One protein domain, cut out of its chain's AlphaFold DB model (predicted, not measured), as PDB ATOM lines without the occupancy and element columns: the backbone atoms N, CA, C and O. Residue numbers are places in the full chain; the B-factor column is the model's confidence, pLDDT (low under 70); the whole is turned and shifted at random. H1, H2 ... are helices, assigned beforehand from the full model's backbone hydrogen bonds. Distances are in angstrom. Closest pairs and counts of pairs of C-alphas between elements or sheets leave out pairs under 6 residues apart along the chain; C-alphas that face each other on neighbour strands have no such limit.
ATOM      1  N   ALA A 175      18.818 -17.037 -98.829       79.75
ATOM      2  CA  ALA A 175      18.028 -16.449 -97.749       79.75
ATOM      3  C   ALA A 175      16.819 -17.326 -97.375       79.75
ATOM      4  O   ALA A 175      16.544 -17.509 -96.193       79.75
ATOM      5  N   TRP A 176      16.135 -17.925 -98.356       79.19
ATOM      6  CA  TRP A 176      15.044 -18.873 -98.092       79.19
ATOM      7  C   TRP A 176      15.516 -20.180 -97.462       79.19
ATOM      8  O   TRP A 176      14.843 -20.698 -96.577       79.19
ATOM      9  N   VAL A 177      16.667 -20.705 -97.888       76.25
ATOM     10  CA  VAL A 177      17.263 -21.900 -97.274       76.25
ATOM     11  C   VAL A 177      17.648 -21.608 -95.827       76.25
ATOM     12  O   VAL A 177      17.278 -22.379 -94.952       76.25
ATOM     13  N   ALA A 178      18.306 -20.478 -95.559       77.56
ATOM     14  CA  ALA A 178      18.656 -20.076 -94.198       77.56
ATOM     15  C   ALA A 178      17.415 -19.931 -93.303       77.56
ATOM     16  O   ALA A 178      17.395 -20.470 -92.203       77.56
ATOM     17  N   LEU A 179      16.359 -19.280 -93.807       80.94
ATOM     18  CA  LEU A 179      15.095 -19.119 -93.086       80.94
ATOM     19  C   LEU A 179      14.404 -20.460 -92.780       80.94
ATOM     20  O   LEU A 179      13.742 -20.573 -91.754       80.94
ATOM     21  N   ARG A 180      14.524 -21.458 -93.668       79.19
ATOM     22  CA  ARG A 180      13.932 -22.791 -93.476       79.19
ATOM     23  C   ARG A 180      14.652 -23.600 -92.398       79.19
ATOM     24  O   ARG A 180      14.000 -24.372 -91.709       79.19
ATOM     25  N   GLU A 181      15.976 -23.485 -92.312       80.12
ATOM     26  CA  GLU A 181      16.776 -24.261 -91.356       80.12
ATOM     27  C   GLU A 181      16.680 -23.681 -89.935       80.12
ATOM     28  O   GLU A 181      16.490 -24.445 -88.993       80.12
ATOM     29  N   ASP A 182      16.783 -22.355 -89.774       81.81
ATOM     30  CA  ASP A 182      16.657 -21.687 -88.470       81.81
ATOM     31  C   ASP A 182      16.278 -20.202 -88.636       81.81
ATOM     32  O   ASP A 182      17.026 -19.390 -89.191       81.81
ATOM     33  N   GLU A 183      15.105 -19.822 -88.121       83.62
ATOM     34  CA  GLU A 183      14.605 -18.449 -88.220       83.62
ATOM     35  C   GLU A 183      15.386 -17.446 -87.356       83.62
ATOM     36  O   GLU A 183      15.546 -16.291 -87.765       83.62
ATOM     37  N   ILE A 184      15.875 -17.866 -86.186       81.25
ATOM     38  CA  ILE A 184      16.573 -17.001 -85.224       81.25
ATOM     39  C   ILE A 184      17.988 -16.717 -85.736       81.25
ATOM     40  O   ILE A 184      18.407 -15.556 -85.805       81.25
ATOM     41  N   ALA A 185      18.700 -17.750 -86.195       79.00
ATOM     42  CA  ALA A 185      20.022 -17.588 -86.802       79.00
ATOM     43  C   ALA A 185      19.966 -16.732 -88.084       79.00
ATOM     44  O   ALA A 185      20.840 -15.896 -88.327       79.00
ATOM     45  N   CYS A 186      18.908 -16.883 -88.886       83.88
ATOM     46  CA  CYS A 186      18.673 -16.077 -90.083       83.88
ATOM     47  C   CYS A 186      18.523 -14.575 -89.759       83.88
ATOM     48  O   CYS A 186      19.093 -13.731 -90.460       83.88
ATOM     49  N   GLN A 187      17.799 -14.227 -88.688       85.75
ATOM     50  CA  GLN A 187      17.642 -12.835 -88.247       85.75
ATOM     51  C   GLN A 187      18.952 -12.241 -87.713       85.75
ATOM     52  O   GLN A 187      19.263 -11.091 -88.026       85.75
ATOM     53  N   ALA A 188      19.751 -13.026 -86.985       85.69
ATOM     54  CA  ALA A 188      21.068 -12.602 -86.503       85.69
ATOM     55  C   ALA A 188      22.051 -12.285 -87.650       85.69
ATOM     56  O   ALA A 188      22.911 -11.419 -87.511       85.69
ATOM     57  N   MET A 189      21.883 -12.925 -88.814       84.62
ATOM     58  CA  MET A 189      22.639 -12.628 -90.040       84.62
ATOM     59  C   MET A 189      22.119 -11.399 -90.817       84.62
ATOM     60  O   MET A 189      22.591 -11.125 -91.923       84.62
ATOM     61  N   GLY A 190      21.151 -10.653 -90.269       86.00
ATOM     62  CA  GLY A 190      20.625  -9.419 -90.864       86.00
ATOM     63  C   GLY A 190      19.591  -9.631 -91.976       86.00
ATOM     64  O   GLY A 190      19.321  -8.710 -92.749       86.00
ATOM     65  N   ILE A 191      19.009 -10.830 -92.085       86.12
ATOM     66  CA  ILE A 191      17.976 -11.136 -93.081       86.12
ATOM     67  C   ILE A 191      16.593 -10.790 -92.510       86.12
ATOM     68  O   ILE A 191      16.161 -11.324 -91.490       86.12
ATOM     69  N   ASP A 192      15.857  -9.917 -93.200       88.25
ATOM     70  CA  ASP A 192      14.490  -9.533 -92.827       88.25
ATOM     71  C   ASP A 192      13.516 -10.709 -93.049       88.25
ATOM     72  O   ASP A 192      13.170 -11.054 -94.188       88.25
ATOM     73  N   LYS A 193      13.056 -11.319 -91.946       86.00
ATOM     74  CA  LYS A 193      12.093 -12.438 -91.930       86.00
ATOM     75  C   LYS A 193      10.807 -12.100 -92.680       86.00
ATOM     76  O   LYS A 193      10.317 -12.919 -93.459       86.00
ATOM     77  N   ARG A 194      10.258 -10.899 -92.467       85.75
ATOM     78  CA  ARG A 194       8.970 -10.497 -93.046       85.75
ATOM     79  C   ARG A 194       9.087 -10.399 -94.559       85.75
ATOM     80  O   ARG A 194       8.287 -11.004 -95.265       85.75
ATOM     81  N   LYS A 195      10.102  -9.687 -95.059       83.94
ATOM     82  CA  LYS A 195      10.323  -9.549 -96.510       83.94
ATOM     83  C   LYS A 195      10.591 -10.898 -97.169       83.94
ATOM     84  O   LYS A 195      10.022 -11.175 -98.215       83.94
ATOM     85  N   THR A 196      11.408 -11.739 -96.542       86.25
ATOM     86  CA  THR A 196      11.822 -13.034 -97.102       86.25
ATOM     87  C   THR A 196      10.661 -14.033 -97.177       86.25
ATOM     88  O   THR A 196      10.513 -14.719 -98.191       86.25
ATOM     89  N   LYS A 197       9.778 -14.071 -96.166       84.31
ATOM     90  CA  LYS A 197       8.531 -14.858 -96.222       84.31
ATOM     91  C   LYS A 197       7.555 -14.313 -97.260       84.31
ATOM     92  O   LYS A 197       6.973 -15.084 -98.018       84.31
ATOM     93  N   LEU A 198       7.398 -12.992 -97.319       85.69
ATOM     94  CA  LEU A 198       6.450 -12.357 -98.229       85.69
ATOM     95  C   LEU A 198       6.857 -12.541 -99.697       85.69
ATOM     96  O   LEU A 198       5.995 -12.784-100.534       85.69
ATOM     97  N   THR A 199       8.156 -12.500-100.017       82.56
ATOM     98  CA  THR A 199       8.645 -12.787-101.377       82.56
ATOM     99  C   THR A 199       8.490 -14.256-101.753       82.56
ATOM    100  O   THR A 199       8.119 -14.533-102.892       82.56
ATOM    101  N   ALA A 200       8.720 -15.192-100.822       79.50
ATOM    102  CA  ALA A 200       8.471 -16.619-101.054       79.50
ATOM    103  C   ALA A 200       6.990 -16.877-101.355       79.50
ATOM    104  O   ALA A 200       6.658 -17.511-102.358       79.50
ATOM    105  N   PHE A 201       6.106 -16.329-100.517       80.31
ATOM    106  CA  PHE A 201       4.662 -16.451-100.682       80.31
ATOM    107  C   PHE A 201       4.185 -15.809-101.988       80.31
ATOM    108  O   PHE A 201       3.481 -16.455-102.758       80.31
ATOM    109  N   ALA A 202       4.615 -14.580-102.288       82.06
ATOM    110  CA  ALA A 202       4.225 -13.878-103.508       82.06
ATOM    111  C   ALA A 202       4.684 -14.612-104.777       82.06
ATOM    112  O   ALA A 202       3.907 -14.735-105.721       82.06
ATOM    113  N   LEU A 203       5.915 -15.139-104.804       79.56
ATOM    114  CA  LEU A 203       6.420 -15.901-105.950       79.56
ATOM    115  C   LEU A 203       5.698 -17.243-106.111       79.56
ATOM    116  O   LEU A 203       5.346 -17.605-107.232       79.56
ATOM    117  N   GLY A 204       5.430 -17.953-105.013       72.88
ATOM    118  CA  GLY A 204       4.644 -19.188-105.038       72.88
ATOM    119  C   GLY A 204       3.215 -18.952-105.528       72.88
ATOM    120  O   GLY A 204       2.768 -19.615-106.462       72.88
ATOM    121  N   ALA A 205       2.528 -17.959-104.958       76.50
ATOM    122  CA  ALA A 205       1.166 -17.587-105.333       76.50
ATOM    123  C   ALA A 205       1.074 -17.107-106.788       76.50
ATOM    124  O   ALA A 205       0.132 -17.464-107.491       76.50
ATOM    125  N   PHE A 206       2.067 -16.354-107.272       80.94
ATOM    126  CA  PHE A 206       2.139 -15.914-108.665       80.94
ATOM    127  C   PHE A 206       2.213 -17.101-109.635       80.94
ATOM    128  O   PHE A 206       1.409 -17.190-110.564       80.94
ATOM    129  N   TRP A 207       3.129 -18.046-109.397       76.94
ATOM    130  CA  TRP A 207       3.259 -19.233-110.247       76.94
ATOM    131  C   TRP A 207       2.047 -20.161-110.142       76.94
ATOM    132  O   TRP A 207       1.572 -20.647-111.168       76.94
ATOM    133  N   ALA A 208       1.511 -20.372-108.938       68.12
ATOM    134  CA  ALA A 208       0.301 -21.162-108.727       68.12
ATOM    135  C   ALA A 208      -0.917 -20.536-109.423       68.12
ATOM    136  O   ALA A 208      -1.674 -21.247-110.079       68.12
ATOM    137  N   GLY A 209      -1.068 -19.210-109.351       74.81
ATOM    138  CA  GLY A 209      -2.132 -18.472-110.030       74.81
ATOM    139  C   GLY A 209      -2.039 -18.597-111.549       74.81
ATOM    140  O   GLY A 209      -3.021 -18.957-112.196       74.81
ATOM    141  N   ILE A 210      -0.847 -18.394-112.122       77.12
ATOM    142  CA  ILE A 210      -0.611 -18.583-113.560       77.12
ATOM    143  C   ILE A 210      -0.935 -20.019-113.982       77.12
ATOM    144  O   ILE A 210      -1.678 -20.228-114.941       77.12
ATOM    145  N   MET A 211      -0.420 -21.013-113.254       72.38
ATOM    146  CA  MET A 211      -0.686 -22.420-113.552       72.38
ATOM    147  C   MET A 211      -2.168 -22.767-113.418       72.38
ATOM    148  O   MET A 211      -2.679 -23.503-114.256       72.38
ATOM    149  N   GLY A 212      -2.867 -22.200-112.432       69.81
ATOM    150  CA  GLY A 212      -4.311 -22.341-112.262       69.81
ATOM    151  C   GLY A 212      -5.097 -21.785-113.450       69.81
ATOM    152  O   GLY A 212      -5.988 -22.464-113.955       69.81
ATOM    153  N   VAL A 213      -4.719 -20.609-113.968       76.94
ATOM    154  CA  VAL A 213      -5.336 -20.013-115.169       76.94
ATOM    155  C   VAL A 213      -5.089 -20.878-116.409       76.94
ATOM    156  O   VAL A 213      -6.032 -21.179-117.141       76.94
ATOM    157  N   PHE A 214      -3.852 -21.333-116.635       71.69
ATOM    158  CA  PHE A 214      -3.534 -22.226-117.758       71.69
ATOM    159  C   PHE A 214      -4.243 -23.577-117.647       71.69
ATOM    160  O   PHE A 214      -4.718 -24.114-118.649       71.69
ATOM    161  N   PHE A 215      -4.327 -24.126-116.438       66.19
ATOM    162  CA  PHE A 215      -5.029 -25.372-116.169       66.19
ATOM    163  C   PHE A 215      -6.531 -25.223-116.418       66.19
ATOM    164  O   PHE A 215      -7.103 -26.047-117.128       66.19
ATOM    165  N   ALA A 216      -7.159 -24.149-115.936       69.25
ATOM    166  CA  ALA A 216      -8.569 -23.863-116.192       69.25
ATOM    167  C   ALA A 216      -8.850 -23.684-117.696       69.25
ATOM    168  O   ALA A 216      -9.772 -24.306-118.229       69.25
ATOM    169  N   ALA A 217      -8.010 -22.918-118.402       76.06
ATOM    170  CA  ALA A 217      -8.135 -22.705-119.844       76.06
ATOM    171  C   ALA A 217      -7.978 -24.006-120.651       76.06
ATOM    172  O   ALA A 217      -8.705 -24.225-121.617       76.06
ATOM    173  N   LYS A 218      -7.053 -24.888-120.253       72.81
ATOM    174  CA  LYS A 218      -6.822 -26.173-120.931       72.81
ATOM    175  C   LYS A 218      -7.926 -27.187-120.646       72.81
ATOM    176  O   LYS A 218      -8.295 -27.954-121.530       72.81
ATOM    177  N   THR A 219      -8.423 -27.215-119.415       69.31
ATOM    178  CA  THR A 219      -9.371 -28.245-118.980       69.31
ATOM    179  C   THR A 219     -10.793 -27.914-119.433       69.31
ATOM    180  O   THR A 219     -11.587 -28.836-119.547       69.31
ATOM    181  N   THR A 220     -11.108 -26.635-119.733       67.75
ATOM    182  CA  THR A 220     -12.422 -26.105-120.204       67.75
ATOM    183  C   THR A 220     -13.658 -26.545-119.401       67.75
ATOM    184  O   THR A 220     -14.781 -26.161-119.704       67.75
ATOM    185  N   PHE A 221     -13.434 -27.292-118.327       65.06
ATOM    186  CA  PHE A 221     -14.393 -27.866-117.415       65.06
ATOM    187  C   PHE A 221     -13.942 -27.488-116.008       65.06
ATOM    188  O   PHE A 221     -12.834 -27.820-115.585       65.06
ATOM    189  N   ILE A 222     -14.791 -26.753-115.296       58.84
ATOM    190  CA  ILE A 222     -14.604 -26.446-113.880       58.84
ATOM    191  C   ILE A 222     -15.417 -27.495-113.130       58.84
ATOM    192  O   ILE A 222     -16.643 -27.461-113.185       58.84
ATOM    193  N   ASN A 223     -14.749 -28.446-112.475       56.41
ATOM    194  CA  ASN A 223     -15.420 -29.418-111.616       56.41
ATOM    195  C   ASN A 223     -15.714 -28.763-110.251       56.41
ATOM    196  O   ASN A 223     -14.765 -28.456-109.526       56.41
TER     197      ASN A 223
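AT A GLANCE: This is residues 175 to 223 of the 362 residues of the protein "Hypothetical protein" of Cyprideis torosa (UniProt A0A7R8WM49). One long straight helix, H3, makes the length of a rod, and two short helices, H1 and H2, form a small head at its first end. Residues 201 to 223, of which 201 to 219 belong to H3, stick out free from that head. The printed part has 49 residues with three named helices, in the order H1, H2, H3, and no named strand; the class is all helix. It is extended, with a radius of gyration of the C-alphas of 16.2 A and spans of 49 by 16 by 13 A.

HOW THE PARTS SIT: H3, residues 193 to 219, touches H1, residues 175 to 181, with its residues 193 to 200 alone; their closest C-alphas, those of Trp 176 and Thr 196, are 6.7 A apart, and the lines are about perpendicular at 82 degrees. H2, residues 183 to 188, and H3 only just touch, with 3 pairs of C-alphas within 8 A, and touch only at the corner by their link; H3 does so with residue 193 alone, and the closest C-alphas, those of Gln 187 and Lys 193, are 6.7 A apart. H1 and H2 touch at a steep tilt of 53 degrees, opposite ways, the closest C-alphas being those of Leu 179 and Cys 186 at 5.6 A. In H1, H2 and H3 every O i to N i+4 pair is within hydrogen-bond range.

IN THESE COORDINATES: H3 runs 38.0 A from C-alpha 193 at (12.093, -12.438, -91.930) to C-alpha 219 at (-9.371, -28.245, -118.980). H1 begins at C-alpha 175 at (18.028, -16.449, -97.749) and is 10.2 A long; H2 is 8.9 A long.

THE WHOLE: The C-alphas of Ala 188 and Phe 221, the two farthest apart, are 49.5 A apart. The printed part has no cut, and both links are tight. The mean pLDDT of the printed part is 77.9; residues 208, 212, 215 to 216 and 219 to 223 are under 70.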